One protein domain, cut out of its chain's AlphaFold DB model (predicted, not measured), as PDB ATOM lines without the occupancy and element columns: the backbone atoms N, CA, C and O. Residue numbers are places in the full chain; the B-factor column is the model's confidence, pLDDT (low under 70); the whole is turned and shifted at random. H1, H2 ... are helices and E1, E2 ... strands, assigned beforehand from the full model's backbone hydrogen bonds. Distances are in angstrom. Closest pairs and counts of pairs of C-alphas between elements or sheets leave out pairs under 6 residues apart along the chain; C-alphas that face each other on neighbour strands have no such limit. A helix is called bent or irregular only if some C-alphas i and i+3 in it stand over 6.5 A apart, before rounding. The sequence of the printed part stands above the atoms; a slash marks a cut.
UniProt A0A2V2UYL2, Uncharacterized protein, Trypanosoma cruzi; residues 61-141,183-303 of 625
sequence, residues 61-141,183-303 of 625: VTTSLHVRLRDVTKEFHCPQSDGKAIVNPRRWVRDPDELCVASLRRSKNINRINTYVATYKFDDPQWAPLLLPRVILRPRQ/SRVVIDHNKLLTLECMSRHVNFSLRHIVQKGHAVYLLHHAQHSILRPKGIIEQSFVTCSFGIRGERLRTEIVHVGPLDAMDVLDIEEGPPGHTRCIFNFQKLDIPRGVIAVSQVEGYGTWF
ATOM      1  N   VAL A  61      43.193 -44.502 -18.643       37.91
ATOM      2  CA  VAL A  61      41.986 -44.494 -19.470       37.91
ATOM      3  C   VAL A  61      42.399 -44.087 -20.882       37.91
ATOM      4  O   VAL A  61      42.857 -42.966 -21.115       37.91
ATOM      5  N   THR A  62      42.278 -45.018 -21.820       41.25
ATOM      6  CA  THR A  62      42.599 -44.839 -23.235       41.25
ATOM      7  C   THR A  62      41.501 -44.023 -23.910       41.25
ATOM      8  O   THR A  62      40.508 -44.553 -24.407       41.25
ATOM      9  N   THR A  63      41.667 -42.700 -23.912       47.84
ATOM     10  CA  THR A  63      40.685 -41.783 -24.495       47.84
ATOM     11  C   THR A  63      40.805 -41.703 -26.017       47.84
ATOM     12  O   THR A  63      41.900 -41.704 -26.583       47.84
ATOM     13  N   SER A  64      39.659 -41.616 -26.693       51.94
ATOM     14  CA  SER A  64      39.569 -41.352 -28.138       51.94
ATOM     15  C   SER A  64      38.560 -40.233 -28.404       51.94
ATOM     16  O   SER A  64      37.588 -40.082 -27.663       51.94
ATOM     17  N   LEU A  65      38.820 -39.409 -29.421       53.28
ATOM     18  CA  LEU A  65      38.084 -38.172 -29.687       53.28
ATOM     19  C   LEU A  65      37.444 -38.254 -31.071       53.28
ATOM     20  O   LEU A  65      38.153 -38.437 -32.050       53.28
ATOM     21  N   HIS A  66      36.123 -38.118 -31.149       60.84
ATOM     22  CA  HIS A  66      35.323 -38.377 -32.350       60.84
ATOM     23  C   HIS A  66      34.458 -37.167 -32.718       60.84
ATOM     24  O   HIS A  66      34.213 -36.281 -31.898       60.84
ATOM     25  N   VAL A  67      33.953 -37.145 -33.953       60.78
ATOM     26  CA  VAL A  67      33.021 -36.109 -34.431       60.78
ATOM     27  C   VAL A  67      31.794 -36.777 -35.035       60.78
ATOM     28  O   VAL A  67      31.918 -37.681 -35.866       60.78
ATOM     29  N   ARG A  68      30.606 -36.309 -34.643       63.97
ATOM     30  CA  ARG A  68      29.324 -36.789 -35.170       63.97
ATOM     31  C   ARG A  68      28.704 -35.733 -36.080       63.97
ATOM     32  O   ARG A  68      28.365 -34.635 -35.637       63.97
ATOM     33  N   LEU A  69      28.578 -36.068 -37.364       57.16
ATOM     34  CA  LEU A  69      28.006 -35.198 -38.392       57.16
ATOM     35  C   LEU A  69      27.102 -36.011 -39.324       57.16
ATOM     36  O   LEU A  69      27.571 -36.875 -40.059       57.16
ATOM     37  N   ARG A  70      25.810 -35.671 -39.325       51.81
ATOM     38  CA  ARG A  70      24.730 -36.300 -40.104       51.81
ATOM     39  C   ARG A  70      24.631 -37.802 -39.857       51.81
ATOM     40  O   ARG A  70      24.764 -38.594 -40.781       51.81
ATOM     41  N   ASP A  71      24.448 -38.152 -38.585       49.59
ATOM     42  CA  ASP A  71      24.219 -39.515 -38.074       49.59
ATOM     43  C   ASP A  71      25.346 -40.534 -38.315       49.59
ATOM     44  O   ASP A  71      25.311 -41.631 -37.762       49.59
ATOM     45  N   VAL A  72      26.409 -40.147 -39.023       48.00
ATOM     46  CA  VAL A  72      27.647 -40.916 -39.151       48.00
ATOM     47  C   VAL A  72      28.652 -40.442 -38.098       48.00
ATOM     48  O   VAL A  72      29.151 -39.314 -38.140       48.00
ATOM     49  N   THR A  73      28.985 -41.322 -37.157       49.50
ATOM     50  CA  THR A  73      30.191 -41.202 -36.329       49.50
ATOM     51  C   THR A  73      31.390 -41.668 -37.152       49.50
ATOM     52  O   THR A  73      31.534 -42.863 -37.409       49.50
ATOM     53  N   LYS A  74      32.250 -40.740 -37.585       50.53
ATOM     54  CA  LYS A  74      33.548 -41.101 -38.177       50.53
ATOM     55  C   LYS A  74      34.559 -41.273 -37.047       50.53
ATOM     56  O   LYS A  74      34.703 -40.377 -36.215       50.53
ATOM     57  N   GLU A  75      35.245 -42.412 -37.022       40.66
ATOM     58  CA  GLU A  75      36.275 -42.659 -36.018       40.66
ATOM     59  C   GLU A  75      37.524 -41.828 -36.306       40.66
ATOM     60  O   GLU A  75      38.124 -41.927 -37.378       40.66
ATOM     61  N   PHE A  76      37.950 -41.047 -35.314       42.09
ATOM     62  CA  PHE A  76      39.225 -40.345 -35.357       42.09
ATOM     63  C   PHE A  76      40.130 -40.902 -34.268       42.09
ATOM     64  O   PHE A  76      39.984 -40.630 -33.077       42.09
ATOM     65  N   HIS A  77      41.095 -41.717 -34.685       36.97
ATOM     66  CA  HIS A  77      42.173 -42.121 -33.797       36.97
ATOM     67  C   HIS A  77      43.061 -40.901 -33.549       36.97
ATOM     68  O   HIS A  77      43.907 -40.543 -34.370       36.97
ATOM     69  N   CYS A  78      42.863 -40.255 -32.399       34.88
ATOM     70  CA  CYS A  78      43.897 -39.414 -31.814       34.88
ATOM     71  C   CYS A  78      45.149 -40.298 -31.678       34.88
ATOM     72  O   CYS A  78      45.032 -41.362 -31.062       34.88
ATOM     73  N   PRO A  79      46.303 -39.943 -32.275       36.22
ATOM     74  CA  PRO A  79      47.495 -40.772 -32.178       36.22
ATOM     75  C   PRO A  79      47.900 -40.851 -30.707       36.22
ATOM     76  O   PRO A  79      48.375 -39.873 -30.126       36.22
ATOM     77  N   GLN A  80      47.658 -42.009 -30.090       36.22
ATOM     78  CA  GLN A  80      48.042 -42.243 -28.708       36.22
ATOM     79  C   GLN A  80      49.559 -42.127 -28.608       36.22
ATOM     80  O   GLN A  80      50.300 -42.746 -29.371       36.22
ATOM     81  N   SER A  81      50.019 -41.326 -27.648       39.78
ATOM     82  CA  SER A  81      51.431 -41.216 -27.303       39.78
ATOM     83  C   SER A  81      51.872 -42.433 -26.482       39.78
ATOM     84  O   SER A  81      52.339 -42.296 -25.346       39.78
ATOM     85  N   ASP A  82      51.722 -43.624 -27.057       33.75
ATOM     86  CA  ASP A  82      52.558 -44.752 -26.683       33.75
ATOM     87  C   ASP A  82      53.974 -44.381 -27.113       33.75
ATOM     88  O   ASP A  82      54.268 -44.257 -28.305       33.75
ATOM     89  N   GLY A  83      54.841 -44.134 -26.126       39.03
ATOM     90  CA  GLY A  83      56.153 -43.482 -26.268       39.03
ATOM     91  C   GLY A  83      57.218 -44.269 -27.043       39.03
ATOM     92  O   GLY A  83      58.406 -44.121 -26.773       39.03
ATOM     93  N   LYS A  84      56.796 -45.137 -27.965       33.53
ATOM     94  CA  LYS A  84      57.619 -45.940 -28.875       33.53
ATOM     95  C   LYS A  84      57.190 -45.810 -30.345       33.53
ATOM     96  O   LYS A  84      57.953 -46.214 -31.217       33.53
ATOM     97  N   ALA A  85      56.009 -45.254 -30.641       32.41
ATOM     98  CA  ALA A  85      55.510 -45.124 -32.009       32.41
ATOM     99  C   ALA A  85      55.827 -43.744 -32.608       32.41
ATOM    100  O   ALA A  85      55.365 -42.706 -32.136       32.41
ATOM    101  N   ILE A  86      56.588 -43.751 -33.701       37.44
ATOM    102  CA  ILE A  86      56.802 -42.586 -34.557       37.44
ATOM    103  C   ILE A  86      55.453 -42.177 -35.161       37.44
ATOM    104  O   ILE A  86      54.919 -42.883 -36.015       37.44
ATOM    105  N   VAL A  87      54.909 -41.027 -34.754       41.47
ATOM    106  CA  VAL A  87      53.779 -40.422 -35.472       41.47
ATOM    107  C   VAL A  87      54.259 -40.095 -36.884       41.47
ATOM    108  O   VAL A  87      55.225 -39.349 -37.046       41.47
ATOM    109  N   ASN A  88      53.604 -40.672 -37.900       35.69
ATOM    110  CA  ASN A  88      53.954 -40.453 -39.305       35.69
ATOM    111  C   ASN A  88      54.092 -38.944 -39.590       35.69
ATOM    112  O   ASN A  88      53.145 -38.202 -39.305       35.69
ATOM    113  N   PRO A  89      55.231 -38.478 -40.142       41.03
ATOM    114  CA  PRO A  89      55.501 -37.054 -40.297       41.03
ATOM    115  C   PRO A  89      54.439 -36.417 -41.194       41.03
ATOM    116  O   PRO A  89      54.303 -36.753 -42.374       41.03
ATOM    117  N   ARG A  90      53.654 -35.494 -40.628       48.16
ATOM    118  CA  ARG A  90      52.590 -34.817 -41.372       48.16
ATOM    119  C   ARG A  90      53.236 -33.849 -42.363       48.16
ATOM    120  O   ARG A  90      54.106 -33.063 -42.000       48.16
ATOM    121  N   ARG A  91      52.813 -33.901 -43.633       50.25
ATOM    122  CA  ARG A  91      53.354 -33.054 -44.712       50.25
ATOM    123  C   ARG A  91      53.244 -31.568 -44.324       50.25
ATOM    124  O   ARG A  91      52.148 -31.021 -44.266       50.25
ATOM    125  N   TRP A  92      54.404 -30.949 -44.099       50.19
ATOM    126  CA  TRP A  92      54.640 -29.560 -43.671       50.19
ATOM    127  C   TRP A  92      53.973 -28.459 -44.517       50.19
ATOM    128  O   TRP A  92      53.628 -27.397 -44.007       50.19
ATOM    129  N   VAL A  93      53.804 -28.710 -45.816       51.06
ATOM    130  CA  VAL A  93      53.265 -27.777 -46.809       51.06
ATOM    131  C   VAL A  93      52.120 -28.482 -47.515       51.06
ATOM    132  O   VAL A  93      52.338 -29.493 -48.186       51.06
ATOM    133  N   ARG A  94      50.906 -27.960 -47.345       55.34
ATOM    134  CA  ARG A  94      49.700 -28.473 -47.995       55.34
ATOM    135  C   ARG A  94      49.332 -27.672 -49.230       55.34
ATOM    136  O   ARG A  94      49.614 -26.476 -49.312       55.34
ATOM    137  N   ASP A  95      48.721 -28.359 -50.187       58.34
ATOM    138  CA  ASP A  95      48.328 -27.749 -51.449       58.34
ATOM    139  C   ASP A  95      47.097 -26.837 -51.259       58.34
ATOM    140  O   ASP A  95      46.278 -27.078 -50.365       58.34
ATOM    141  N   PRO A  96      46.933 -25.792 -52.094       59.38
ATOM    142  CA  PRO A  96      45.804 -24.852 -52.087       59.38
ATOM    143  C   PRO A  96      44.384 -25.421 -51.985       59.38
ATOM    144  O   PRO A  96      43.475 -24.669 -51.636       59.38
ATOM    145  N   ASP A  97      44.182 -26.698 -52.304       61.19
ATOM    146  CA  ASP A  97      42.874 -27.361 -52.319       61.19
ATOM    147  C   ASP A  97      42.586 -28.122 -51.004       61.19
ATOM    148  O   ASP A  97      41.441 -28.459 -50.684       61.19
ATOM    149  N   GLU A  98      43.612 -28.328 -50.170       68.25
ATOM    150  CA  GLU A  98      43.508 -29.055 -48.900       68.25
ATOM    151  C   GLU A  98      42.985 -28.184 -47.739       68.25
ATOM    152  O   GLU A  98      42.733 -28.714 -46.663       68.25
ATOM    153  N   LEU A  99      42.750 -26.878 -47.946       75.38
ATOM    154  CA  LEU A  99      42.351 -25.880 -46.928       75.38
ATOM    155  C   LEU A  99      41.300 -26.371 -45.916       75.38
ATOM    156  O   LEU A  99      40.319 -27.015 -46.284       75.38
ATOM    157  N   CYS A 100      41.420 -25.931 -44.657       78.50
ATOM    158  CA  CYS A 100      40.427 -26.201 -43.602       78.50
ATOM    159  C   CYS A 100      39.016 -25.647 -43.893       78.50
ATOM    160  O   CYS A 100      38.044 -26.072 -43.267       78.50
ATOM    161  N   VAL A 101      38.894 -24.698 -44.830       83.50
ATOM    162  CA  VAL A 101      37.615 -24.155 -45.302       83.50
ATOM    163  C   VAL A 101      36.975 -25.180 -46.243       83.50
ATOM    164  O   VAL A 101      37.459 -25.410 -47.347       83.50
ATOM    165  N   ALA A 102      35.882 -25.797 -45.797       83.94
ATOM    166  CA  ALA A 102      35.103 -26.779 -46.548       83.94
ATOM    167  C   ALA A 102      34.345 -26.139 -47.715       83.94
ATOM    168  O   ALA A 102      34.299 -26.681 -48.815       83.94
ATOM    169  N   SER A 103      33.735 -24.977 -47.470       85.12
ATOM    170  CA  SER A 103      33.071 -24.190 -48.504       85.12
ATOM    171  C   SER A 103      33.179 -22.705 -48.189       85.12
ATOM    172  O   SER A 103      33.098 -22.302 -47.028       85.12
ATOM    173  N   LEU A 104      33.344 -21.886 -49.229       85.75
ATOM    174  CA  LEU A 104      33.251 -20.435 -49.149       85.75
ATOM    175  C   LEU A 104      32.208 -19.972 -50.163       85.75
ATOM    176  O   LEU A 104      32.473 -19.905 -51.362       85.75
ATOM    177  N   ARG A 105      31.000 -19.670 -49.685       87.56
ATOM    178  CA  ARG A 105      29.880 -19.247 -50.538       87.56
ATOM    179  C   ARG A 105      29.595 -17.765 -50.367       87.56
ATOM    180  O   ARG A 105      29.620 -17.251 -49.249       87.56
ATOM    181  N   ARG A 106      29.274 -17.076 -51.461       83.81
ATOM    182  CA  ARG A 106      28.791 -15.692 -51.406       83.81
ATOM    183  C   ARG A 106      27.466 -15.644 -50.637       83.81
ATOM    184  O   ARG A 106      26.602 -16.503 -50.821       83.81
ATOM    185  N   SER A 107      27.313 -14.659 -49.764       80.25
ATOM    186  CA  SER A 107      26.069 -14.435 -49.031       80.25
ATOM    187  C   SER A 107      24.946 -14.046 -49.995       80.25
ATOM    188  O   SER A 107      25.165 -13.284 -50.934       80.25
ATOM    189  N   LYS A 108      23.720 -14.512 -49.731       69.44
ATOM    190  CA  LYS A 108      22.521 -14.135 -50.507       69.44
ATOM    191  C   LYS A 108      22.039 -12.698 -50.231       69.44
ATOM    192  O   LYS A 108      21.007 -12.291 -50.752       69.44
ATOM    193  N   ASN A 109      22.744 -11.929 -49.397       66.38
ATOM    194  CA  ASN A 109      22.378 -10.551 -49.085       66.38
ATOM    195  C   ASN A 109      22.688  -9.627 -50.276       66.38
ATOM    196  O   ASN A 109      23.817  -9.161 -50.435       66.38
ATOM    197  N   ILE A 110      21.660  -9.353 -51.086       52.28
ATOM    198  CA  ILE A 110      21.712  -8.536 -52.314       52.28
ATOM    199  C   ILE A 110      22.393  -7.176 -52.069       52.28
ATOM    200  O   ILE A 110      23.146  -6.697 -52.913       52.28
ATOM    201  N   ASN A 111      22.224  -6.600 -50.875       55.81
ATOM    202  CA  ASN A 111      22.762  -5.285 -50.514       55.81
ATOM    203  C   ASN A 111      24.255  -5.303 -50.123       55.81
ATOM    204  O   ASN A 111      24.805  -4.258 -49.773       55.81
ATOM    205  N   ARG A 112      24.931  -6.464 -50.122       63.25
ATOM    206  CA  ARG A 112      26.343  -6.599 -49.715       63.25
ATOM    207  C   ARG A 112      27.145  -7.488 -50.670       63.25
ATOM    208  O   ARG A 112      27.486  -8.629 -50.355       63.25
ATOM    209  N   ILE A 113      27.521  -6.895 -51.805       64.56
ATOM    210  CA  ILE A 113      28.270  -7.505 -52.922       64.56
ATOM    211  C   ILE A 113      29.473  -8.356 -52.461       64.56
ATOM    212  O   ILE A 113      29.685  -9.429 -53.025       64.56
ATOM    213  N   ASN A 114      30.207  -7.925 -51.428       77.12
ATOM    214  CA  ASN A 114      31.462  -8.540 -50.967       77.12
ATOM    215  C   ASN A 114      31.331  -9.327 -49.644       77.12
ATOM    216  O   ASN A 114      32.254  -9.320 -48.826       77.12
ATOM    217  N   THR A 115      30.185  -9.969 -49.396       85.38
ATOM    218  CA  THR A 115      29.996 -10.821 -48.206       85.38
ATOM    219  C   THR A 115      29.962 -12.306 -48.541       85.38
ATOM    220  O   THR A 115      29.350 -12.723 -49.526       85.38
ATOM    221  N   TYR A 116      30.604 -13.110 -47.696       88.12
ATOM    222  CA  TYR A 116      30.783 -14.551 -47.847       88.12
ATOM    223  C   TYR A 116      30.521 -15.275 -46.521       88.12
ATOM    224  O   TYR A 116      30.556 -14.674 -45.448       88.12
ATOM    225  N   VAL A 117      30.266 -16.578 -46.600       90.00
ATOM    226  CA  VAL A 117      30.166 -17.485 -45.453       90.00
ATOM    227  C   VAL A 117      31.139 -18.633 -45.681       90.00
ATOM    228  O   VAL A 117      31.039 -19.321 -46.700       90.00
ATOM    229  N   ALA A 118      32.068 -18.806 -44.746       90.12
ATOM    230  CA  ALA A 118      33.011 -19.914 -44.692       90.12
ATOM    231  C   ALA A 118      32.511 -20.982 -43.709       90.12
ATOM    232  O   ALA A 118      32.089 -20.655 -42.599       90.12
ATOM    233  N   THR A 119      32.579 -22.250 -44.108       89.56
ATOM    234  CA  THR A 119      32.319 -23.419 -43.247       89.56
ATOM    235  C   THR A 119      33.582 -24.271 -43.150       89.56
ATOM    236  O   THR A 119      34.377 -24.267 -44.090       89.56
ATOM    237  N   TYR A 120      33.785 -25.010 -42.055       88.56
ATOM    238  CA  TYR A 120      35.039 -25.738 -41.795       88.56
ATOM    239  C   TYR A 120      34.905 -27.271 -41.881       88.56
ATOM    240  O   TYR A 120      33.837 -27.824 -41.620       88.56
ATOM    241  N   LYS A 121      35.993 -27.952 -42.273       83.69
ATOM    242  CA  LYS A 121      36.077 -29.415 -42.464       83.69
ATOM    243  C   LYS A 121      36.290 -30.163 -41.135       83.69
ATOM    244  O   LYS A 121      37.368 -30.692 -40.884       83.69
ATOM    245  N   PHE A 122      35.287 -30.192 -40.259       80.50
ATOM    246  CA  PHE A 122      35.368 -30.948 -38.993       80.50
ATOM    247  C   PHE A 122      35.404 -32.471 -39.176       80.50
ATOM    248  O   PHE A 122      35.867 -33.179 -38.289       80.50
ATOM    249  N   ASP A 123      34.907 -32.974 -40.306       72.25
ATOM    250  CA  ASP A 123      34.885 -34.395 -40.653       72.25
ATOM    251  C   ASP A 123      36.156 -34.873 -41.381       72.25
ATOM    252  O   ASP A 123      36.227 -36.034 -41.796       72.25
ATOM    253  N   ASP A 124      37.137 -33.982 -41.549       74.44
ATOM    254  CA  ASP A 124      38.460 -34.291 -42.078       74.44
ATOM    255  C   ASP A 124      39.423 -34.578 -40.905       74.44
ATOM    256  O   ASP A 124      39.653 -33.688 -40.072       74.44
ATOM    257  N   PRO A 125      40.023 -35.786 -40.833       68.38
ATOM    258  CA  PRO A 125      40.935 -36.169 -39.750       68.38
ATOM    259  C   PRO A 125      42.138 -35.230 -39.619       68.38
ATOM    260  O   PRO A 125      42.737 -35.135 -38.548       68.38
ATOM    261  N   GLN A 126      42.516 -34.548 -40.702       71.62
ATOM    262  CA  GLN A 126      43.667 -33.654 -40.732       71.62
ATOM    263  C   GLN A 126      43.363 -32.339 -40.003       71.62
ATOM    264  O   GLN A 126      44.222 -31.815 -39.298       71.62
ATOM    265  N   TRP A 127      42.138 -31.820 -40.135       75.06
ATOM    266  CA  TRP A 127      41.751 -30.522 -39.575       75.06
ATOM    267  C   TRP A 127      41.129 -30.615 -38.182       75.06
ATOM    268  O   TRP A 127      41.225 -29.647 -37.423       75.06
ATOM    269  N   ALA A 128      40.561 -31.764 -37.803       73.94
ATOM    270  CA  ALA A 128      39.965 -31.971 -36.482       73.94
ATOM    271  C   ALA A 128      40.876 -31.542 -35.297       73.94
ATOM    272  O   ALA A 128      40.384 -30.782 -34.461       73.94
ATOM    273  N   PRO A 129      42.192 -31.863 -35.238       73.50
ATOM    274  CA  PRO A 129      43.078 -31.436 -34.138       73.50
ATOM    275  C   PRO A 129      43.333 -29.921 -34.032       73.50
ATOM    276  O   PRO A 129      43.844 -29.453 -33.017       73.50
ATOM    277  N   LEU A 130      43.022 -29.149 -35.081       78.38
ATOM    278  CA  LEU A 130      43.157 -27.687 -35.109       78.38
ATOM    279  C   LEU A 130      41.815 -26.970 -34.880       78.38
ATOM    280  O   LEU A 130      41.787 -25.857 -34.351       78.38
ATOM    281  N   LEU A 131      40.716 -27.579 -35.333       82.75
ATOM    282  CA  LEU A 131      39.366 -27.020 -35.255       82.75
ATOM    283  C   LEU A 131      38.682 -27.323 -33.911       82.75
ATOM    284  O   LEU A 131      37.888 -26.510 -33.431       82.75
ATOM    285  N   LEU A 132      38.989 -28.474 -33.309       84.25
ATOM    286  CA  LEU A 132      38.436 -28.927 -32.033       84.25
ATOM    287  C   LEU A 132      39.407 -28.628 -30.883       84.25
ATOM    288  O   LEU A 132      40.624 -28.686 -31.073       84.25
ATOM    289  N   PRO A 133      38.901 -28.322 -29.678       84.88
ATOM    290  CA  PRO A 133      39.749 -28.209 -28.504       84.88
ATOM    291  C   PRO A 133      40.208 -29.595 -28.024       84.88
ATOM    292  O   PRO A 133      39.535 -30.607 -28.239       84.88
ATOM    293  N   ARG A 134      41.349 -29.648 -27.332       81.75
ATOM    294  CA  ARG A 134      41.874 -30.901 -26.772       81.75
ATOM    295  C   ARG A 134      41.154 -31.208 -25.462       81.75
ATOM    296  O   ARG A 134      41.221 -30.420 -24.523       81.75
ATOM    297  N   VAL A 135      40.495 -32.363 -25.397       81.25
ATOM    298  CA  VAL A 135      39.795 -32.841 -24.197       81.25
ATOM    299  C   VAL A 135      40.703 -33.792 -23.419       81.25
ATOM    300  O   VAL A 135      41.259 -34.733 -23.984       81.25
ATOM    301  N   ILE A 136      40.849 -33.548 -22.120       78.94
ATOM    302  CA  ILE A 136      41.586 -34.393 -21.178       78.94
ATOM    303  C   ILE A 136      40.591 -34.854 -20.111       78.94
ATOM    304  O   ILE A 136      40.016 -34.030 -19.401       78.94
ATOM    305  N   LEU A 137      40.400 -36.167 -19.995       75.00
ATOM    306  CA  LEU A 137      39.640 -36.778 -18.907       75.00
ATOM    307  C   LEU A 137      40.605 -37.175 -17.790       75.00
ATOM    308  O   LEU A 137      41.669 -37.735 -18.062       75.00
ATOM    309  N   ARG A 138      40.249 -36.877 -16.540       68.25
ATOM    310  CA  ARG A 138      41.029 -37.251 -15.353       68.25
ATOM    311  C   ARG A 138      40.152 -38.025 -14.367       68.25
ATOM    312  O   ARG A 138      39.054 -37.550 -14.079       68.25
ATOM    313  N   PRO A 139      40.613 -39.160 -13.813       63.75
ATOM    314  CA  PRO A 139      39.880 -39.838 -12.752       63.75
ATOM    315  C   PRO A 139      39.777 -38.918 -11.532       63.75
ATOM    316  O   PRO A 139      40.750 -38.261 -11.156       63.75
ATOM    317  N   ARG A 140      38.595 -38.862 -10.917       58.34
ATOM    318  CA  ARG A 140      38.372 -38.135  -9.667       58.34
ATOM    319  C   ARG A 140      38.969 -38.963  -8.529       58.34
ATOM    320  O   ARG A 140      38.464 -40.041  -8.231       58.34
ATOM    321  N   GLN A 141      40.061 -38.495  -7.927       45.38
ATOM    322  CA  GLN A 141      40.590 -39.136  -6.725       45.38
ATOM    323  C   GLN A 141      39.676 -38.767  -5.558       45.38
ATOM    324  O   GLN A 141      39.569 -37.600  -5.195       45.38
ATOM    325  N   SER A 183      34.695 -39.072 -14.214       63.00
ATOM    326  CA  SER A 183      35.947 -38.366 -14.553       63.00
ATOM    327  C   SER A 183      35.763 -36.849 -14.716       63.00
ATOM    328  O   SER A 183      34.817 -36.392 -15.356       63.00
ATOM    329  N   ARG A 184      36.717 -36.050 -14.217       73.94
ATOM    330  CA  ARG A 184      36.784 -34.592 -14.432       73.94
ATOM    331  C   ARG A 184      37.234 -34.290 -15.864       73.94
ATOM    332  O   ARG A 184      38.266 -34.792 -16.312       73.94
ATOM    333  N   VAL A 185      36.488 -33.431 -16.556       78.31
ATOM    334  CA  VAL A 185      36.777 -32.988 -17.929       78.31
ATOM    335  C   VAL A 185      37.574 -31.682 -17.900       78.31
ATOM    336  O   VAL A 185      37.183 -30.727 -17.231       78.31
ATOM    337  N   VAL A 186      38.676 -31.619 -18.646       79.31
ATOM    338  CA  VAL A 186      39.457 -30.395 -18.883       79.31
ATOM    339  C   VAL A 186      39.547 -30.164 -20.391       79.31
ATOM    340  O   VAL A 186      39.936 -31.068 -21.128       79.31
ATOM    341  N   ILE A 187      39.191 -28.963 -20.858       81.62
ATOM    342  CA  ILE A 187      39.171 -28.615 -22.287       81.62
ATOM    343  C   ILE A 187      40.168 -27.485 -22.581       81.62
ATOM    344  O   ILE A 187      39.972 -26.342 -22.162       81.62
ATOM    345  N   ASP A 188      41.214 -27.796 -23.348       81.19
ATOM    346  CA  ASP A 188      42.230 -26.837 -23.788       81.19
ATOM    347  C   ASP A 188      41.881 -26.235 -25.162       81.19
ATOM    348  O   ASP A 188      41.756 -26.934 -26.175       81.19
ATOM    349  N   HIS A 189      41.719 -24.913 -25.187       79.31
ATOM    350  CA  HIS A 189      41.242 -24.140 -26.328       79.31
ATOM    351  C   HIS A 189      42.395 -23.389 -27.011       79.31
ATOM    352  O   HIS A 189      42.698 -22.244 -26.677       79.31
ATOM    353  N   ASN A 190      42.989 -23.986 -28.049       78.00
ATOM    354  CA  ASN A 190      44.089 -23.391 -28.826       78.00
ATOM    355  C   ASN A 190      43.637 -22.273 -29.804       78.00
ATOM    356  O   ASN A 190      43.924 -22.307 -31.003       78.00
ATOM    357  N   LYS A 191      42.903 -21.264 -29.317       87.44
ATOM    358  CA  LYS A 191      42.286 -20.234 -30.176       87.44
ATOM    359  C   LYS A 191      43.282 -19.381 -30.961       87.44
ATOM    360  O   LYS A 191      42.916 -18.930 -32.044       87.44
ATOM    361  N   LEU A 192      44.506 -19.196 -30.455       88.50
ATOM    362  CA  LEU A 192      45.562 -18.410 -31.106       88.50
ATOM    363  C   LEU A 192      45.781 -18.868 -32.552       88.50
ATOM    364  O   LEU A 192      45.568 -18.125 -33.509       88.50
ATOM    365  N   LEU A 193      46.150 -20.139 -32.708       85.44
ATOM    366  CA  LEU A 193      46.553 -20.687 -33.997       85.44
ATOM    367  C   LEU A 193      45.357 -21.098 -34.853       85.44
ATOM    368  O   LEU A 193      45.430 -20.980 -36.074       85.44
ATOM    369  N   THR A 194      44.237 -21.500 -34.241       88.00
ATOM    370  CA  THR A 194      42.988 -21.728 -34.979       88.00
ATOM    371  C   THR A 194      42.544 -20.447 -35.699       88.00
ATOM    372  O   THR A 194      42.265 -20.498 -36.895       88.00
ATOM    373  N   LEU A 195      42.534 -19.288 -35.023       90.94
ATOM    374  CA  LEU A 195      42.091 -18.020 -35.621       90.94
ATOM    375  C   LEU A 195      43.064 -17.474 -36.678       90.94
ATOM    376  O   LEU A 195      42.611 -17.023 -37.737       90.94
ATOM    377  N   GLU A 196      44.375 -17.557 -36.437       88.31
ATOM    378  CA  GLU A 196      45.410 -17.210 -37.423       88.31
ATOM    379  C   GLU A 196      45.289 -18.080 -38.689       88.31
ATOM    380  O   GLU A 196      45.169 -17.553 -39.799       88.31
ATOM    381  N   CYS A 197      45.229 -19.408 -38.534       85.12
ATOM    382  CA  CYS A 197      45.124 -20.348 -39.652       85.12
ATOM    383  C   CYS A 197      43.820 -20.167 -40.440       85.12
ATOM    384  O   CYS A 197      43.859 -20.045 -41.668       85.12
ATOM    385  N   MET A 198      42.672 -20.085 -39.753       88.12
ATOM    386  CA  MET A 198      41.375 -19.832 -40.391       88.12
ATOM    387  C   MET A 198      41.397 -18.541 -41.211       88.12
ATOM    388  O   MET A 198      40.913 -18.524 -42.342       88.12
ATOM    389  N   SER A 199      41.976 -17.467 -40.672       88.19
ATOM    390  CA  SER A 199      41.982 -16.160 -41.337       88.19
ATOM    391  C   SER A 199      42.917 -16.134 -42.548       88.19
ATOM    392  O   SER A 199      42.548 -15.582 -43.588       88.19
ATOM    393  N   ARG A 200      44.075 -16.805 -42.465       83.81
ATOM    394  CA  ARG A 200      45.004 -17.014 -43.594       83.81
ATOM    395  C   ARG A 200      44.349 -17.839 -44.708       83.81
ATOM    396  O   ARG A 200      44.370 -17.425 -45.867       83.81
ATOM    397  N   HIS A 201      43.669 -18.937 -44.369       84.06
ATOM    398  CA  HIS A 201      42.942 -19.776 -45.334       84.06
ATOM    399  C   HIS A 201      41.772 -19.043 -46.003       84.06
ATOM    400  O   HIS A 201      41.566 -19.169 -47.214       84.06
ATOM    401  N   VAL A 202      41.017 -18.248 -45.240       85.38
ATOM    402  CA  VAL A 202      39.934 -17.404 -45.767       85.38
ATOM    403  C   VAL A 202      40.493 -16.359 -46.735       85.38
ATOM    404  O   VAL A 202      40.013 -16.269 -47.865       85.38
ATOM    405  N   ASN A 203      41.541 -15.620 -46.357       82.50
ATOM    406  CA  ASN A 203      42.146 -14.599 -47.219       82.50
ATOM    407  C   ASN A 203      42.716 -15.214 -48.517       82.50
ATOM    408  O   ASN A 203      42.457 -14.711 -49.611       82.50
ATOM    409  N   PHE A 204      43.366 -16.378 -48.420       80.12
ATOM    410  CA  PHE A 204      43.847 -17.149 -49.570       80.12
ATOM    411  C   PHE A 204      42.718 -17.662 -50.491       80.12
ATOM    412  O   PHE A 204      42.870 -17.677 -51.717       80.12
ATOM    413  N   SER A 205      41.564 -18.045 -49.936       81.44
ATOM    414  CA  SER A 205      40.374 -18.444 -50.711       81.44
ATOM    415  C   SER A 205      39.765 -17.263 -51.484       81.44
ATOM    416  O   SER A 205      39.282 -17.410 -52.609       81.44
ATOM    417  N   LEU A 206      39.843 -16.063 -50.905       81.00
ATOM    418  CA  LEU A 206      39.324 -14.808 -51.460       81.00
ATOM    419  C   LEU A 206      40.240 -14.162 -52.519       81.00
ATOM    420  O   LEU A 206      39.885 -13.120 -53.069       81.00
ATOM    421  N   ARG A 207      41.379 -14.784 -52.865       75.31
ATOM    422  CA  ARG A 207      42.358 -14.269 -53.851       75.31
ATOM    423  C   ARG A 207      41.760 -13.866 -55.204       75.31
ATOM    424  O   ARG A 207      42.275 -12.969 -55.866       75.31
ATOM    425  N   HIS A 208      40.661 -14.508 -55.594       74.19
ATOM    426  CA  HIS A 208      39.941 -14.272 -56.846       74.19
ATOM    427  C   HIS A 208      39.243 -12.898 -56.919       74.19
ATOM    428  O   HIS A 208      38.891 -12.456 -58.007       74.19
ATOM    429  N   ILE A 209      39.045 -12.211 -55.786       74.12
ATOM    430  CA  ILE A 209      38.390 -10.888 -55.721       74.12
ATOM    431  C   ILE A 209      39.290  -9.775 -56.279       74.12
ATOM    432  O   ILE A 209      38.812  -8.710 -56.667       74.12
ATOM    433  N   VAL A 210      40.603  -9.998 -56.322       69.44
ATOM    434  CA  VAL A 210      41.587  -8.983 -56.702       69.44
ATOM    435  C   VAL A 210      42.012  -9.162 -58.153       69.44
ATOM    436  O   VAL A 210      42.348 -10.264 -58.578       69.44
ATOM    437  N   GLN A 211      42.108  -8.044 -58.880       57.69
ATOM    438  CA  GLN A 211      42.415  -7.947 -60.318       57.69
ATOM    439  C   GLN A 211      43.615  -8.774 -60.823       57.69
ATOM    440  O   GLN A 211      43.738  -8.980 -62.026       57.69
ATOM    441  N   LYS A 212      44.529  -9.206 -59.944       61.16
ATOM    442  CA  LYS A 212      45.746  -9.946 -60.312       61.16
ATOM    443  C   LYS A 212      45.721 -11.442 -59.978       61.16
ATOM    444  O   LYS A 212      46.691 -12.099 -60.336       61.16
ATOM    445  N   GLY A 213      44.673 -11.963 -59.319       51.84
ATOM    446  CA  GLY A 213      44.277 -13.389 -59.193       51.84
ATOM    447  C   GLY A 213      45.257 -14.431 -58.609       51.84
ATOM    448  O   GLY A 213      44.831 -15.487 -58.145       51.84
ATOM    449  N   HIS A 214      46.562 -14.155 -58.613       51.38
ATOM    450  CA  HIS A 214      47.662 -15.118 -58.466       51.38
ATOM    451  C   HIS A 214      48.706 -14.683 -57.419       51.38
ATOM    452  O   HIS A 214      49.824 -15.210 -57.381       51.38
ATOM    453  N   ALA A 215      48.383 -13.678 -56.601       51.06
ATOM    454  CA  ALA A 215      49.211 -13.274 -55.473       51.06
ATOM    455  C   ALA A 215      48.931 -14.185 -54.268       51.06
ATOM    456  O   ALA A 215      47.776 -14.410 -53.910       51.06
ATOM    457  N   VAL A 216      49.992 -14.686 -53.634       57.34
ATOM    458  CA  VAL A 216      49.906 -15.213 -52.267       57.34
ATOM    459  C   VAL A 216      49.719 -14.008 -51.350       57.34
ATOM    460  O   VAL A 216      50.543 -13.093 -51.375       57.34
ATOM    461  N   TYR A 217      48.634 -13.991 -50.579       64.62
ATOM    462  CA  TYR A 217      48.332 -12.892 -49.668       64.62
ATOM    463  C   TYR A 217      49.129 -13.033 -48.383       64.62
ATOM    464  O   TYR A 217      48.695 -13.667 -47.426       64.62
ATOM    465  N   LEU A 218      50.294 -12.396 -48.368       72.06
ATOM    466  CA  LEU A 218      51.083 -12.240 -47.157       72.06
ATOM    467  C   LEU A 218      50.344 -11.251 -46.245       72.06
ATOM    468  O   LEU A 218      50.149 -10.081 -46.605       72.06
ATOM    469  N   LEU A 219      49.877 -11.742 -45.094       76.25
ATOM    470  CA  LEU A 219      49.184 -10.923 -44.102       76.25
ATOM    471  C   LEU A 219      50.187 -10.013 -43.398       76.25
ATOM    472  O   LEU A 219      51.024 -10.478 -42.624       76.25
ATOM    473  N   HIS A 220      50.077  -8.710 -43.655       78.81
ATOM    474  CA  HIS A 220      50.935  -7.700 -43.032       78.81
ATOM    475  C   HIS A 220      50.341  -7.108 -41.754       78.81
ATOM    476  O   HIS A 220      51.048  -6.508 -40.949       78.81
ATOM    477  N   HIS A 221      49.034  -7.272 -41.574       86.12
ATOM    478  CA  HIS A 221      48.349  -6.993 -40.329       86.12
ATOM    479  C   HIS A 221      47.327  -8.100 -40.090       86.12
ATOM    480  O   HIS A 221      46.508  -8.391 -40.964       86.12
ATOM    481  N   ALA A 222      47.397  -8.717 -38.918       89.31
ATOM    482  CA  ALA A 222      46.393  -9.639 -38.407       89.31
ATOM    483  C   ALA A 222      45.974  -9.169 -37.014       89.31
ATOM    484  O   ALA A 222      46.799  -8.645 -36.261       89.31
ATOM    485  N   GLN A 223      44.692  -9.289 -36.699       91.50
ATOM    486  CA  GLN A 223      44.124  -8.824 -35.444       91.50
ATOM    487  C   GLN A 223      42.913  -9.674 -35.086       91.50
ATOM    488  O   GLN A 223      42.054  -9.925 -35.931       91.50
ATOM    489  N   HIS A 224      42.849 -10.123 -33.839       91.88
ATOM    490  CA  HIS A 224      41.876 -11.110 -33.386       91.88
ATOM    491  C   HIS A 224      41.413 -10.763 -31.974       91.88
ATOM    492  O   HIS A 224      42.239 -10.411 -31.138       91.88
ATOM    493  N   SER A 225      40.120 -10.910 -31.698       90.19
ATOM    494  CA  SER A 225      39.549 -10.817 -30.349       90.19
ATOM    495  C   SER A 225      38.563 -11.956 -30.131       90.19
ATOM    496  O   SER A 225      37.685 -12.205 -30.958       90.19
ATOM    497  N   ILE A 226      38.701 -12.650 -29.010       89.44
ATOM    498  CA  ILE A 226      37.842 -13.747 -28.573       89.44
ATOM    499  C   ILE A 226      36.846 -13.169 -27.569       89.44
ATOM    500  O   ILE A 226      37.252 -12.562 -26.588       89.44
ATOM    501  N   LEU A 227      35.550 -13.365 -27.802       86.56
ATOM    502  CA  LEU A 227      34.470 -12.970 -26.887       86.56
ATOM    503  C   LEU A 227      34.040 -14.127 -25.976       86.56
ATOM    504  O   LEU A 227      33.534 -13.905 -24.877       86.56
ATOM    505  N   ARG A 228      34.201 -15.369 -26.452       87.56
ATOM    506  CA  ARG A 228      33.789 -16.605 -25.769       87.56
ATOM    507  C   ARG A 228      34.932 -17.624 -25.808       87.56
ATOM    508  O   ARG A 228      34.989 -18.424 -26.739       87.56
ATOM    509  N   PRO A 229      35.854 -17.615 -24.826       87.06
ATOM    510  CA  PRO A 229      37.021 -18.503 -24.840       87.06
ATOM    511  C   PRO A 229      36.675 -19.999 -24.911       87.06
ATOM    512  O   PRO A 229      37.378 -20.743 -25.593       87.06
ATOM    513  N   LYS A 230      35.558 -20.407 -24.287       88.75
ATOM    514  CA  LYS A 230      35.028 -21.781 -24.300       88.75
ATOM    515  C   LYS A 230      34.255 -22.183 -25.570       88.75
ATOM    516  O   LYS A 230      33.952 -23.356 -25.730       88.75
ATOM    517  N   GLY A 231      33.911 -21.264 -26.474       90.19
ATOM    518  CA  GLY A 231      33.064 -21.592 -27.636       90.19
ATOM    519  C   GLY A 231      33.809 -22.333 -28.752       90.19
ATOM    520  O   GLY A 231      35.033 -22.239 -28.845       90.19
ATOM    521  N   ILE A 232      33.106 -23.019 -29.665       91.69
ATOM    522  CA  ILE A 232      33.708 -23.710 -30.835       91.69
ATOM    523  C   ILE A 232      33.269 -23.063 -32.157       91.69
ATOM    524  O   ILE A 232      32.085 -22.871 -32.401       91.69
ATOM    525  N   ILE A 233      34.225 -22.717 -33.026       91.69
ATOM    526  CA  ILE A 233      33.976 -21.934 -34.250       91.69
ATOM    527  C   ILE A 233      33.483 -22.847 -35.374       91.69
ATOM    528  O   ILE A 233      34.284 -23.477 -36.058       91.69
ATOM    529  N   GLU A 234      32.169 -22.898 -35.577       89.06
ATOM    530  CA  GLU A 234      31.531 -23.742 -36.592       89.06
ATOM    531  C   GLU A 234      31.575 -23.101 -37.993       89.06
ATOM    532  O   GLU A 234      31.845 -23.766 -38.998       89.06
ATOM    533  N   GLN A 235      31.300 -21.794 -38.062       90.75
ATOM    534  CA  GLN A 235      31.154 -21.034 -39.307       90.75
ATOM    535  C   GLN A 235      31.671 -19.603 -39.140       90.75
ATOM    536  O   GLN A 235      31.651 -19.045 -38.043       90.75
ATOM    537  N   SER A 236      32.058 -18.975 -40.249       93.00
ATOM    538  CA  SER A 236      32.598 -17.613 -40.247       93.00
ATOM    539  C   SER A 236      31.955 -16.740 -41.313       93.00
ATOM    540  O   SER A 236      31.956 -17.066 -42.503       93.00
ATOM    541  N   PHE A 237      31.422 -15.598 -40.889       91.06
ATOM    542  CA  PHE A 237      30.831 -14.587 -41.759       91.06
ATOM    543  C   PHE A 237      31.900 -13.576 -42.143       91.06
ATOM    544  O   PHE A 237      32.461 -12.899 -41.285       91.06
ATOM    545  N   VAL A 238      32.181 -13.478 -43.438       90.88
ATOM    546  CA  VAL A 238      33.331 -12.745 -43.958       90.88
ATOM    547  C   VAL A 238      32.865 -11.556 -44.790       90.88
ATOM    548  O   VAL A 238      32.088 -11.715 -45.734       90.88
ATOM    549  N   THR A 239      33.356 -10.362 -44.471       88.31
ATOM    550  CA  THR A 239      33.132  -9.131 -45.242       88.31
ATOM    551  C   THR A 239      34.462  -8.656 -45.814       88.31
ATOM    552  O   THR A 239      35.451  -8.545 -45.092       88.31
ATOM    553  N   CYS A 240      34.504  -8.393 -47.120       85.00
ATOM    554  CA  CYS A 240      35.729  -7.987 -47.808       85.00
ATOM    555  C   CYS A 240      35.632  -6.547 -48.315       85.00
ATOM    556  O   CYS A 240      34.679  -6.182 -49.010       85.00
ATOM    557  N   SER A 241      36.659  -5.751 -48.038       79.75
ATOM    558  CA  SER A 241      36.871  -4.445 -48.658       79.75
ATOM    559  C   SER A 241      38.191  -4.431 -49.428       79.75
ATOM    560  O   SER A 241      39.182  -5.058 -49.045       79.75
ATOM    561  N   PHE A 242      38.184  -3.743 -50.566       73.69
ATOM    562  CA  PHE A 242      39.310  -3.652 -51.486       73.69
ATOM    563  C   PHE A 242      39.703  -2.181 -51.624       73.69
ATOM    564  O   PHE A 242      38.843  -1.329 -51.851       73.69
ATOM    565  N   GLY A 243      40.983  -1.871 -51.413       63.25
ATOM    566  CA  GLY A 243      41.455  -0.485 -51.377       63.25
ATOM    567  C   GLY A 243      41.397   0.213 -52.742       63.25
ATOM    568  O   GLY A 243      41.561  -0.423 -53.776       63.25
ATOM    569  N   ILE A 244      41.264   1.545 -52.739       51.50
ATOM    570  CA  ILE A 244      41.078   2.393 -53.939       51.50
ATOM    571  C   ILE A 244      42.207   2.242 -54.987       51.50
ATOM    572  O   ILE A 244      41.975   2.440 -56.174       51.50
ATOM    573  N   ARG A 245      43.426   1.850 -54.578       54.50
ATOM    574  CA  ARG A 245      44.563   1.561 -55.486       54.50
ATOM    575  C   ARG A 245      44.735   0.078 -55.852       54.50
ATOM    576  O   ARG A 245      45.664  -0.274 -56.566       54.50
ATOM    577  N   GLY A 246      43.869  -0.797 -55.348       56.84
ATOM    578  CA  GLY A 246      43.818  -2.217 -55.691       56.84
ATOM    579  C   GLY A 246      44.912  -3.123 -55.108       56.84
ATOM    580  O   GLY A 246      45.075  -4.257 -55.549       56.84
ATOM    581  N   GLU A 247      45.674  -2.648 -54.120       65.94
ATOM    582  CA  GLU A 247      46.855  -3.360 -53.598       65.94
ATOM    583  C   GLU A 247      46.624  -4.111 -52.279       65.94
ATOM    584  O   GLU A 247      47.475  -4.909 -51.877       65.94
ATOM    585  N   ARG A 248      45.503  -3.849 -51.593       76.06
ATOM    586  CA  ARG A 248      45.188  -4.391 -50.262       76.06
ATOM    587  C   ARG A 248      43.794  -5.005 -50.228       76.06
ATOM    588  O   ARG A 248      42.819  -4.348 -50.603       76.06
ATOM    589  N   LEU A 249      43.723  -6.236 -49.726       80.31
ATOM    590  CA  LEU A 249      42.490  -6.929 -49.365       80.31
ATOM    591  C   LEU A 249      42.347  -6.864 -47.840       80.31
ATOM    592  O   LEU A 249      43.108  -7.528 -47.133       80.31
ATOM    593  N   ARG A 250      41.396  -6.065 -47.342       85.94
ATOM    594  CA  ARG A 250      41.002  -6.066 -45.926       85.94
ATOM    595  C   ARG A 250      39.811  -7.005 -45.764       85.94
ATOM    596  O   ARG A 250      38.802  -6.883 -46.463       85.94
ATOM    597  N   THR A 251      39.934  -7.940 -44.836       88.31
ATOM    598  CA  THR A 251      38.941  -8.977 -44.567       88.31
ATOM    599  C   THR A 251      38.540  -8.911 -43.102       88.31
ATOM    600  O   THR A 251      39.371  -9.121 -42.225       88.31
ATOM    601  N   GLU A 252      37.266  -8.633 -42.853       90.31
ATOM    602  CA  GLU A 252      36.631  -8.675 -41.535       90.31
ATOM    603  C   GLU A 252      35.885 -10.009 -41.402       90.31
ATOM    604  O   GLU A 252      35.160 -10.411 -42.317       90.31
ATOM    605  N   ILE A 253      36.076 -10.717 -40.292       92.00
ATOM    606  CA  ILE A 253      35.586 -12.081 -40.076       92.00
ATOM    607  C   ILE A 253      34.893 -12.154 -38.715       92.00
ATOM    608  O   ILE A 253      35.516 -11.896 -37.691       92.00
ATOM    609  N   VAL A 254      33.619 -12.544 -38.698       91.94
ATOM    610  CA  VAL A 254      32.845 -12.807 -37.477       91.94
ATOM    611  C   VAL A 254      32.649 -14.314 -37.344       91.94
ATOM    612  O   VAL A 254      31.960 -14.926 -38.163       91.94
ATOM    613  N   HIS A 255      33.266 -14.905 -36.323       92.94
ATOM    614  CA  HIS A 255      33.273 -16.345 -36.057       92.94
ATOM    615  C   HIS A 255      32.090 -16.723 -35.160       92.94
ATOM    616  O   HIS A 255      31.879 -16.102 -34.113       92.94
ATOM    617  N   VAL A 256      31.316 -17.732 -35.560       91.44
ATOM    618  CA  VAL A 256      30.037 -18.123 -34.944       91.44
ATOM    619  C   VAL A 256      29.993 -19.631 -34.684       91.44
ATOM    620  O   VAL A 256      30.518 -20.424 -35.468       91.44
ATOM    621  N   GLY A 257      29.344 -20.033 -33.592       91.19
ATOM    622  CA  GLY A 257      29.108 -21.434 -33.230       91.19
ATOM    623  C   GLY A 257      28.607 -21.578 -31.786       91.19
ATOM    624  O   GLY A 257      28.157 -20.577 -31.217       91.19
ATOM    625  N   PRO A 258      28.664 -22.788 -31.194       91.12
ATOM    626  CA  PRO A 258      28.344 -23.040 -29.784       91.12
ATOM    627  C   PRO A 258      29.120 -22.135 -28.819       91.12
ATOM    628  O   PRO A 258      30.323 -21.928 -29.001       91.12
ATOM    629  N   LEU A 259      28.440 -21.598 -27.800       89.31
ATOM    630  CA  LEU A 259      29.054 -20.686 -26.822       89.31
ATOM    631  C   LEU A 259      29.973 -21.395 -25.814       89.31
ATOM    632  O   LEU A 259      30.943 -20.775 -25.371       89.31
ATOM    633  N   ASP A 260      29.701 -22.665 -25.501       89.56
ATOM    634  CA  ASP A 260      30.566 -23.552 -24.717       89.56
ATOM    635  C   ASP A 260      30.827 -24.862 -25.490       89.56
ATOM    636  O   ASP A 260      29.968 -25.377 -26.212       89.56
ATOM    637  N   ALA A 261      32.039 -25.392 -25.362       88.56
ATOM    638  CA  ALA A 261      32.458 -26.684 -25.884       88.56
ATOM    639  C   ALA A 261      31.807 -27.849 -25.125       88.56
ATOM    640  O   ALA A 261      31.615 -28.910 -25.717       88.56
ATOM    641  N   MET A 262      31.460 -27.658 -23.846       88.62
ATOM    642  CA  MET A 262      30.778 -28.671 -23.038       88.62
ATOM    643  C   MET A 262      29.381 -28.997 -23.582       88.62
ATOM    644  O   MET A 262      29.014 -30.166 -23.614       88.62
ATOM    645  N   ASP A 263      28.635 -28.005 -24.082       88.25
ATOM    646  CA  ASP A 263      27.270 -28.202 -24.597       88.25
ATOM    647  C   ASP A 263      27.233 -29.225 -25.752       88.25
ATOM    648  O   ASP A 263      26.343 -30.076 -25.840       88.25
ATOM    649  N   VAL A 264      28.230 -29.158 -26.645       88.12
ATOM    650  CA  VAL A 264      28.382 -30.051 -27.809       88.12
ATOM    651  C   VAL A 264      29.188 -31.318 -27.523       88.12
ATOM    652  O   VAL A 264      29.305 -32.153 -28.417       88.12
ATOM    653  N   LEU A 265      29.737 -31.486 -26.321       88.62
ATOM    654  CA  LEU A 265      30.492 -32.681 -25.950       88.62
ATOM    655  C   LEU A 265      29.545 -33.763 -25.411       88.62
ATOM    656  O   LEU A 265      28.727 -33.508 -24.530       88.62
ATOM    657  N   ASP A 266      29.669 -34.970 -25.946       86.00
ATOM    658  CA  ASP A 266      29.117 -36.208 -25.400       86.00
ATOM    659  C   ASP A 266      30.284 -37.074 -24.898       86.00
ATOM    660  O   ASP A 266      31.343 -37.130 -25.532       86.00
ATOM    661  N   ILE A 267      30.118 -37.726 -23.747       82.56
ATOM    662  CA  ILE A 267      31.102 -38.660 -23.187       82.56
ATOM    663  C   ILE A 267      30.428 -40.024 -23.100       82.56
ATOM    664  O   ILE A 267      29.497 -40.212 -22.322       82.56
ATOM    665  N   GLU A 268      30.889 -40.958 -23.925       82.12
ATOM    666  CA  GLU A 268      30.323 -42.301 -24.065       82.12
ATOM    667  C   GLU A 268      31.343 -43.355 -23.608       82.12
ATOM    668  O   GLU A 268      32.543 -43.240 -23.876       82.12
ATOM    669  N   GLU A 269      30.888 -44.420 -22.948       72.00
ATOM    670  CA  GLU A 269      31.733 -45.585 -22.677       72.00
ATOM    671  C   GLU A 269      31.757 -46.514 -23.895       72.00
ATOM    672  O   GLU A 269      30.762 -47.133 -24.266       72.00
ATOM    673  N   GLY A 270      32.917 -46.604 -24.544       62.72
ATOM    674  CA  GLY A 270      33.140 -47.489 -25.677       62.72
ATOM    675  C   GLY A 270      33.613 -48.884 -25.258       62.72
ATOM    676  O   GLY A 270      34.342 -49.030 -24.271       62.72
ATOM    677  N   PRO A 271      33.297 -49.929 -26.042       55.66
ATOM    678  CA  PRO A 271      33.877 -51.250 -25.833       55.66
ATOM    679  C   PRO A 271      35.385 -51.235 -26.167       55.66
ATOM    680  O   PRO A 271      35.749 -50.662 -27.200       55.66
ATOM    681  N   PRO A 272      36.275 -51.877 -25.379       60.03
ATOM    682  CA  PRO A 272      36.112 -52.388 -24.015       60.03
ATOM    683  C   PRO A 272      36.645 -51.380 -22.972       60.03
ATOM    684  O   PRO A 272      37.857 -51.204 -22.837       60.03
ATOM    685  N   GLY A 273      35.765 -50.703 -22.227       63.44
ATOM    686  CA  GLY A 273      36.157 -49.765 -21.157       63.44
ATOM    687  C   GLY A 273      36.942 -48.527 -21.623       63.44
ATOM    688  O   GLY A 273      37.702 -47.952 -20.846       63.44
ATOM    689  N   HIS A 274      36.804 -48.139 -22.893       67.19
ATOM    690  CA  HIS A 274      37.490 -46.988 -23.486       67.19
ATOM    691  C   HIS A 274      36.561 -45.774 -23.497       67.19
ATOM    692  O   HIS A 274      35.577 -45.769 -24.236       67.19
ATOM    693  N   THR A 275      36.868 -44.718 -22.747       71.44
ATOM    694  CA  THR A 275      36.032 -43.509 -22.769       71.44
ATOM    695  C   THR A 275      36.198 -42.742 -24.086       71.44
ATOM    696  O   THR A 275      37.311 -42.394 -24.499       71.44
ATOM    697  N   ARG A 276      35.078 -42.474 -24.759       75.62
ATOM    698  CA  ARG A 276      34.990 -41.775 -26.045       75.62
ATOM    699  C   ARG A 276      34.441 -40.369 -25.816       75.62
ATOM    700  O   ARG A 276      33.361 -40.208 -25.260       75.62
ATOM    701  N   CYS A 277      35.169 -39.356 -26.270       80.25
ATOM    702  CA  CYS A 277      34.719 -37.964 -26.289       80.25
ATOM    703  C   CYS A 277      34.192 -37.644 -27.690       80.25
ATOM    704  O   CYS A 277      34.974 -37.664 -28.639       80.25
ATOM    705  N   ILE A 278      32.904 -37.348 -27.847       82.75
ATOM    706  CA  ILE A 278      32.280 -37.113 -29.154       82.75
ATOM    707  C   ILE A 278      31.778 -35.672 -29.240       82.75
ATOM    708  O   ILE A 278      30.956 -35.247 -28.438       82.75
ATOM    709  N   PHE A 279      32.239 -34.915 -30.238       85.69
ATOM    710  CA  PHE A 279      31.667 -33.602 -30.537       85.69
ATOM    711  C   PHE A 279      30.458 -33.739 -31.468       85.69
ATOM    712  O   PHE A 279      30.586 -34.124 -32.636       85.69
ATOM    713  N   ASN A 280      29.285 -33.400 -30.942       86.31
ATOM    714  CA  ASN A 280      27.990 -33.506 -31.594       86.31
ATOM    715  C   ASN A 280      27.400 -32.113 -31.865       86.31
ATOM    716  O   ASN A 280      26.603 -31.566 -31.101       86.31
ATOM    717  N   PHE A 281      27.771 -31.538 -33.010       83.62
ATOM    718  CA  PHE A 281      27.290 -30.222 -33.448       83.62
ATOM    719  C   PHE A 281      25.806 -30.201 -33.853       83.62
ATOM    720  O   PHE A 281      25.258 -29.126 -34.109       83.62
ATOM    721  N   GLN A 282      25.153 -31.367 -33.921       83.06
ATOM    722  CA  GLN A 282      23.761 -31.515 -34.350       83.06
ATOM    723  C   GLN A 282      22.745 -31.378 -33.217       83.06
ATOM    724  O   GLN A 282      21.558 -31.229 -33.505       83.06
ATOM    725  N   LYS A 283      23.193 -31.406 -31.953       82.88
ATOM    726  CA  LYS A 283      22.341 -31.173 -30.783       82.88
ATOM    727  C   LYS A 283      21.487 -29.910 -30.975       82.88
ATOM    728  O   LYS A 283      21.996 -28.818 -31.283       82.88
ATOM    729  N   LEU A 284      20.180 -30.105 -30.807       75.81
ATOM    730  CA  LEU A 284      19.173 -29.049 -30.789       75.81
ATOM    731  C   LEU A 284      19.340 -28.197 -29.519       75.81
ATOM    732  O   LEU A 284      20.060 -28.577 -28.600       75.81
ATOM    733  N   ASP A 285      18.744 -27.008 -29.520       83.50
ATOM    734  CA  ASP A 285      18.663 -26.070 -28.386       83.50
ATOM    735  C   ASP A 285      19.980 -25.547 -27.768       83.50
ATOM    736  O   ASP A 285      19.947 -24.661 -26.915       83.50
ATOM    737  N   ILE A 286      21.153 -25.967 -28.262       86.44
ATOM    738  CA  ILE A 286      22.445 -25.394 -27.843       86.44
ATOM    739  C   ILE A 286      22.543 -23.904 -28.214       86.44
ATOM    740  O   ILE A 286      22.363 -23.555 -29.395       86.44
ATOM    741  N   PRO A 287      22.925 -23.026 -27.262       86.06
ATOM    742  CA  PRO A 287      23.127 -21.611 -27.527       86.06
ATOM    743  C   PRO A 287      24.300 -21.401 -28.494       86.06
ATOM    744  O   PRO A 287      25.443 -21.779 -28.233       86.06
ATOM    745  N   ARG A 288      24.015 -20.759 -29.631       87.31
ATOM    746  CA  ARG A 288      25.002 -20.405 -30.661       87.31
ATOM    747  C   ARG A 288      25.052 -18.890 -30.848       87.31
ATOM    748  O   ARG A 288      24.013 -18.235 -30.895       87.31
ATOM    749  N   GLY A 289      26.249 -18.329 -30.985       88.25
ATOM    750  CA  GLY A 289      26.449 -16.882 -31.119       88.25
ATOM    751  C   GLY A 289      27.866 -16.516 -31.556       88.25
ATOM    752  O   GLY A 289      28.606 -17.367 -32.046       88.25
ATOM    753  N   VAL A 290      28.238 -15.240 -31.413       89.44
ATOM    754  CA  VAL A 290      29.575 -14.755 -31.795       89.44
ATOM    755  C   VAL A 290      30.613 -15.210 -30.769       89.44
ATOM    756  O   VAL A 290      30.500 -14.915 -29.579       89.44
ATOM    757  N   ILE A 291      31.639 -15.911 -31.248       91.00
ATOM    758  CA  ILE A 291      32.715 -16.480 -30.426       91.00
ATOM    759  C   ILE A 291      33.959 -15.604 -30.474       91.00
ATOM    760  O   ILE A 291      34.609 -15.388 -29.453       91.00
ATOM    761  N   ALA A 292      34.293 -15.109 -31.662       91.50
ATOM    762  CA  ALA A 292      35.463 -14.287 -31.913       91.50
ATOM    763  C   ALA A 292      35.236 -13.393 -33.136       91.50
ATOM    764  O   ALA A 292      34.383 -13.672 -33.984       91.50
ATOM    765  N   VAL A 293      36.043 -12.348 -33.259       91.31
ATOM    766  CA  VAL A 293      36.122 -11.499 -34.450       91.31
ATOM    767  C   VAL A 293      37.583 -11.398 -34.876       91.31
ATOM    768  O   VAL A 293      38.503 -11.504 -34.064       91.31
ATOM    769  N   SER A 294      37.823 -11.275 -36.174       92.50
ATOM    770  CA  SER A 294      39.160 -11.094 -36.735       92.50
ATOM    771  C   SER A 294      39.141 -10.064 -37.854       92.50
ATOM    772  O   SER A 294      38.185 -10.000 -38.626       92.50
ATOM    773  N   GLN A 295      40.214  -9.296 -37.977       91.19
ATOM    774  CA  GLN A 295      40.501  -8.477 -39.147       91.19
ATOM    775  C   GLN A 295      41.896  -8.826 -39.649       91.19
ATOM    776  O   GLN A 295      42.861  -8.830 -38.887       91.19
ATOM    777  N   VAL A 296      42.007  -9.095 -40.946       89.25
ATOM    778  CA  VAL A 296      43.291  -9.348 -41.600       89.25
ATOM    779  C   VAL A 296      43.442  -8.490 -42.847       89.25
ATOM    780  O   VAL A 296      42.473  -8.234 -43.565       89.25
ATOM    781  N   GLU A 297      44.665  -8.039 -43.109       84.81
ATOM    782  CA  GLU A 297      45.009  -7.255 -44.291       84.81
ATOM    783  C   GLU A 297      46.149  -7.918 -45.070       84.81
ATOM    784  O   GLU A 297      47.295  -7.987 -44.610       84.81
ATOM    785  N   GLY A 298      45.841  -8.378 -46.280       78.31
ATOM    786  CA  GLY A 298      46.805  -8.986 -47.198       78.31
ATOM    787  C   GLY A 298      47.218  -8.035 -48.325       78.31
ATOM    788  O   GLY A 298      46.390  -7.279 -48.843       78.31
ATOM    789  N   TYR A 299      48.489  -8.095 -48.735       72.75
ATOM    790  CA  TYR A 299      48.994  -7.392 -49.924       72.75
ATOM    791  C   TYR A 299      48.863  -8.233 -51.202       72.75
ATOM    792  O   TYR A 299      49.067  -9.444 -51.181       72.75
ATOM    793  N   GLY A 300      48.573  -7.575 -52.332       57.41
ATOM    794  CA  GLY A 300      48.308  -8.220 -53.627       57.41
ATOM    795  C   GLY A 300      49.187  -7.766 -54.803       57.41
ATOM    796  O   GLY A 300      48.696  -7.735 -55.933       57.41
ATOM    797  N   THR A 301      50.453  -7.370 -54.594       53.41
ATOM    798  CA  THR A 301      51.298  -6.798 -55.671       53.41
ATOM    799  C   THR A 301      52.449  -7.706 -56.124       53.41
ATOM    800  O   THR A 301      53.200  -8.273 -55.335       53.41
ATOM    801  N   TRP A 302      52.637  -7.819 -57.446       46.75
ATOM    802  CA  TRP A 302      53.699  -8.652 -58.034       46.75
ATOM    803  C   TRP A 302      55.114  -8.068 -57.846       46.75
ATOM    804  O   TRP A 302      56.094  -8.811 -57.858       46.75
ATOM    805  N   PHE A 303      55.229  -6.745 -57.666       48.75
ATOM    806  CA  PHE A 303      56.515  -6.044 -57.615       48.75
ATOM    807  C   PHE A 303      57.321  -6.414 -56.365       48.75
ATOM    808  O   PHE A 303      58.543  -6.507 -56.438       48.75
TER     809      PHE A 303
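This is residues 61 to 141 and 183 to 303 of the 625 residues of an uncharacterized protein of Trypanosoma cruzi (UniProt A0A2V2UYL2). A strongly twisted sheet of six strands curls round the long helix H2 and makes one end of the domain, while a smaller, strongly twisted sheet of four strands and a two-stranded ribbon, E5 and E6, make the other end. Short H1 lies between the two ends, and residues 81 to 86 of a long loop stick out. The printed part has 202 residues, with twelve named strands and two named helices in the order E1 E2 E3 E4 H1 E5 E6 H2 E7 E8 E9 E10 E11 E12. The large sheet, E3 E4 E8 E9 E12 E7, is antiparallel and the smaller, E2 E1 E11 E10, is mixed; the class is mixed, helices and strands. The whole is compact, with a radius of gyration of the C-alphas of 18.9 A, and spans 63 by 42 by 30 A.

E1, residues 64 to 69, begins at C-alpha 64 (39.569, -41.352, -28.138). E2 is residues 72 to 74, E3 101 to 106, E4 115 to 120, H1 128 to 131, E5 134 to 139 and E6 183 to 188. H2, residues 191 to 209, is 27.5 A long; it is irregular, with C-alphas 205 and 208 7.4 A apart. E7, residues 218 to 226, bends by 63 degrees at residue 221. E8 is residues 235 to 242, E9 248 to 258 with 32.4 A, E10 265 to 270 and E11 274 to 280. E12, residues 288 to 299, measures 33.4 A and ends at C-alpha 299 (48.994, -7.392, -49.924).

H2 is on one face of the large sheet, making two layers, a helix and a sheet; the closest C-alphas of H2 and E12, Ser 199 and Val 296, are 6.9 A apart. Within hydrogen-bond range are N 102 and O 119 of the hairpin E3 and E4, 2.7 A, N 116 and O 238 of E4 and E8, 2.8 A, N 239 and O 252 of the hairpin E8 and E9, 2.8 A, N 253 and O 294 of E9 and E12, 2.8 A, and N 295 and O 223 of E12 and E7, 2.8 A. In H2, 13 of 15 O i to N i+4 pairs are within range; H1 is too short for such a pair. H1 only just touches H2, with 3 pairs of C-alphas within 8 A, at residues 193 to 194 of H2 alone; the closest are Leu 130 and Thr 194, 6.0 A. E5 and E6 are antiparallel, with N 136 and O 186 at 2.8 A. The closest C-alphas of E5 and E11, Val 135 and Cys 277, are 7.5 A apart. E1 and E11 are parallel, with N 66 and O 277 at 2.8 A; the hairpin E10 and E11 has N 266 and O 278 at 2.8 A, and the hairpin E1 and E2 has N 69 and O 72 at 3.4 A. H2 is apart from E1, E2, E10 and E11.

The C-alphas farthest apart, Gln 141 and Arg 245, are 63.6 A apart. Residues 142 to 182 are not printed; C-alphas 141 and 183 are 9.1 A apart across the cut. The link from E2 to E3, 26 residues, is long. The mean pLDDT of the printed part is 73.0, and 72 residues are under 70, among them residues 61 to 98.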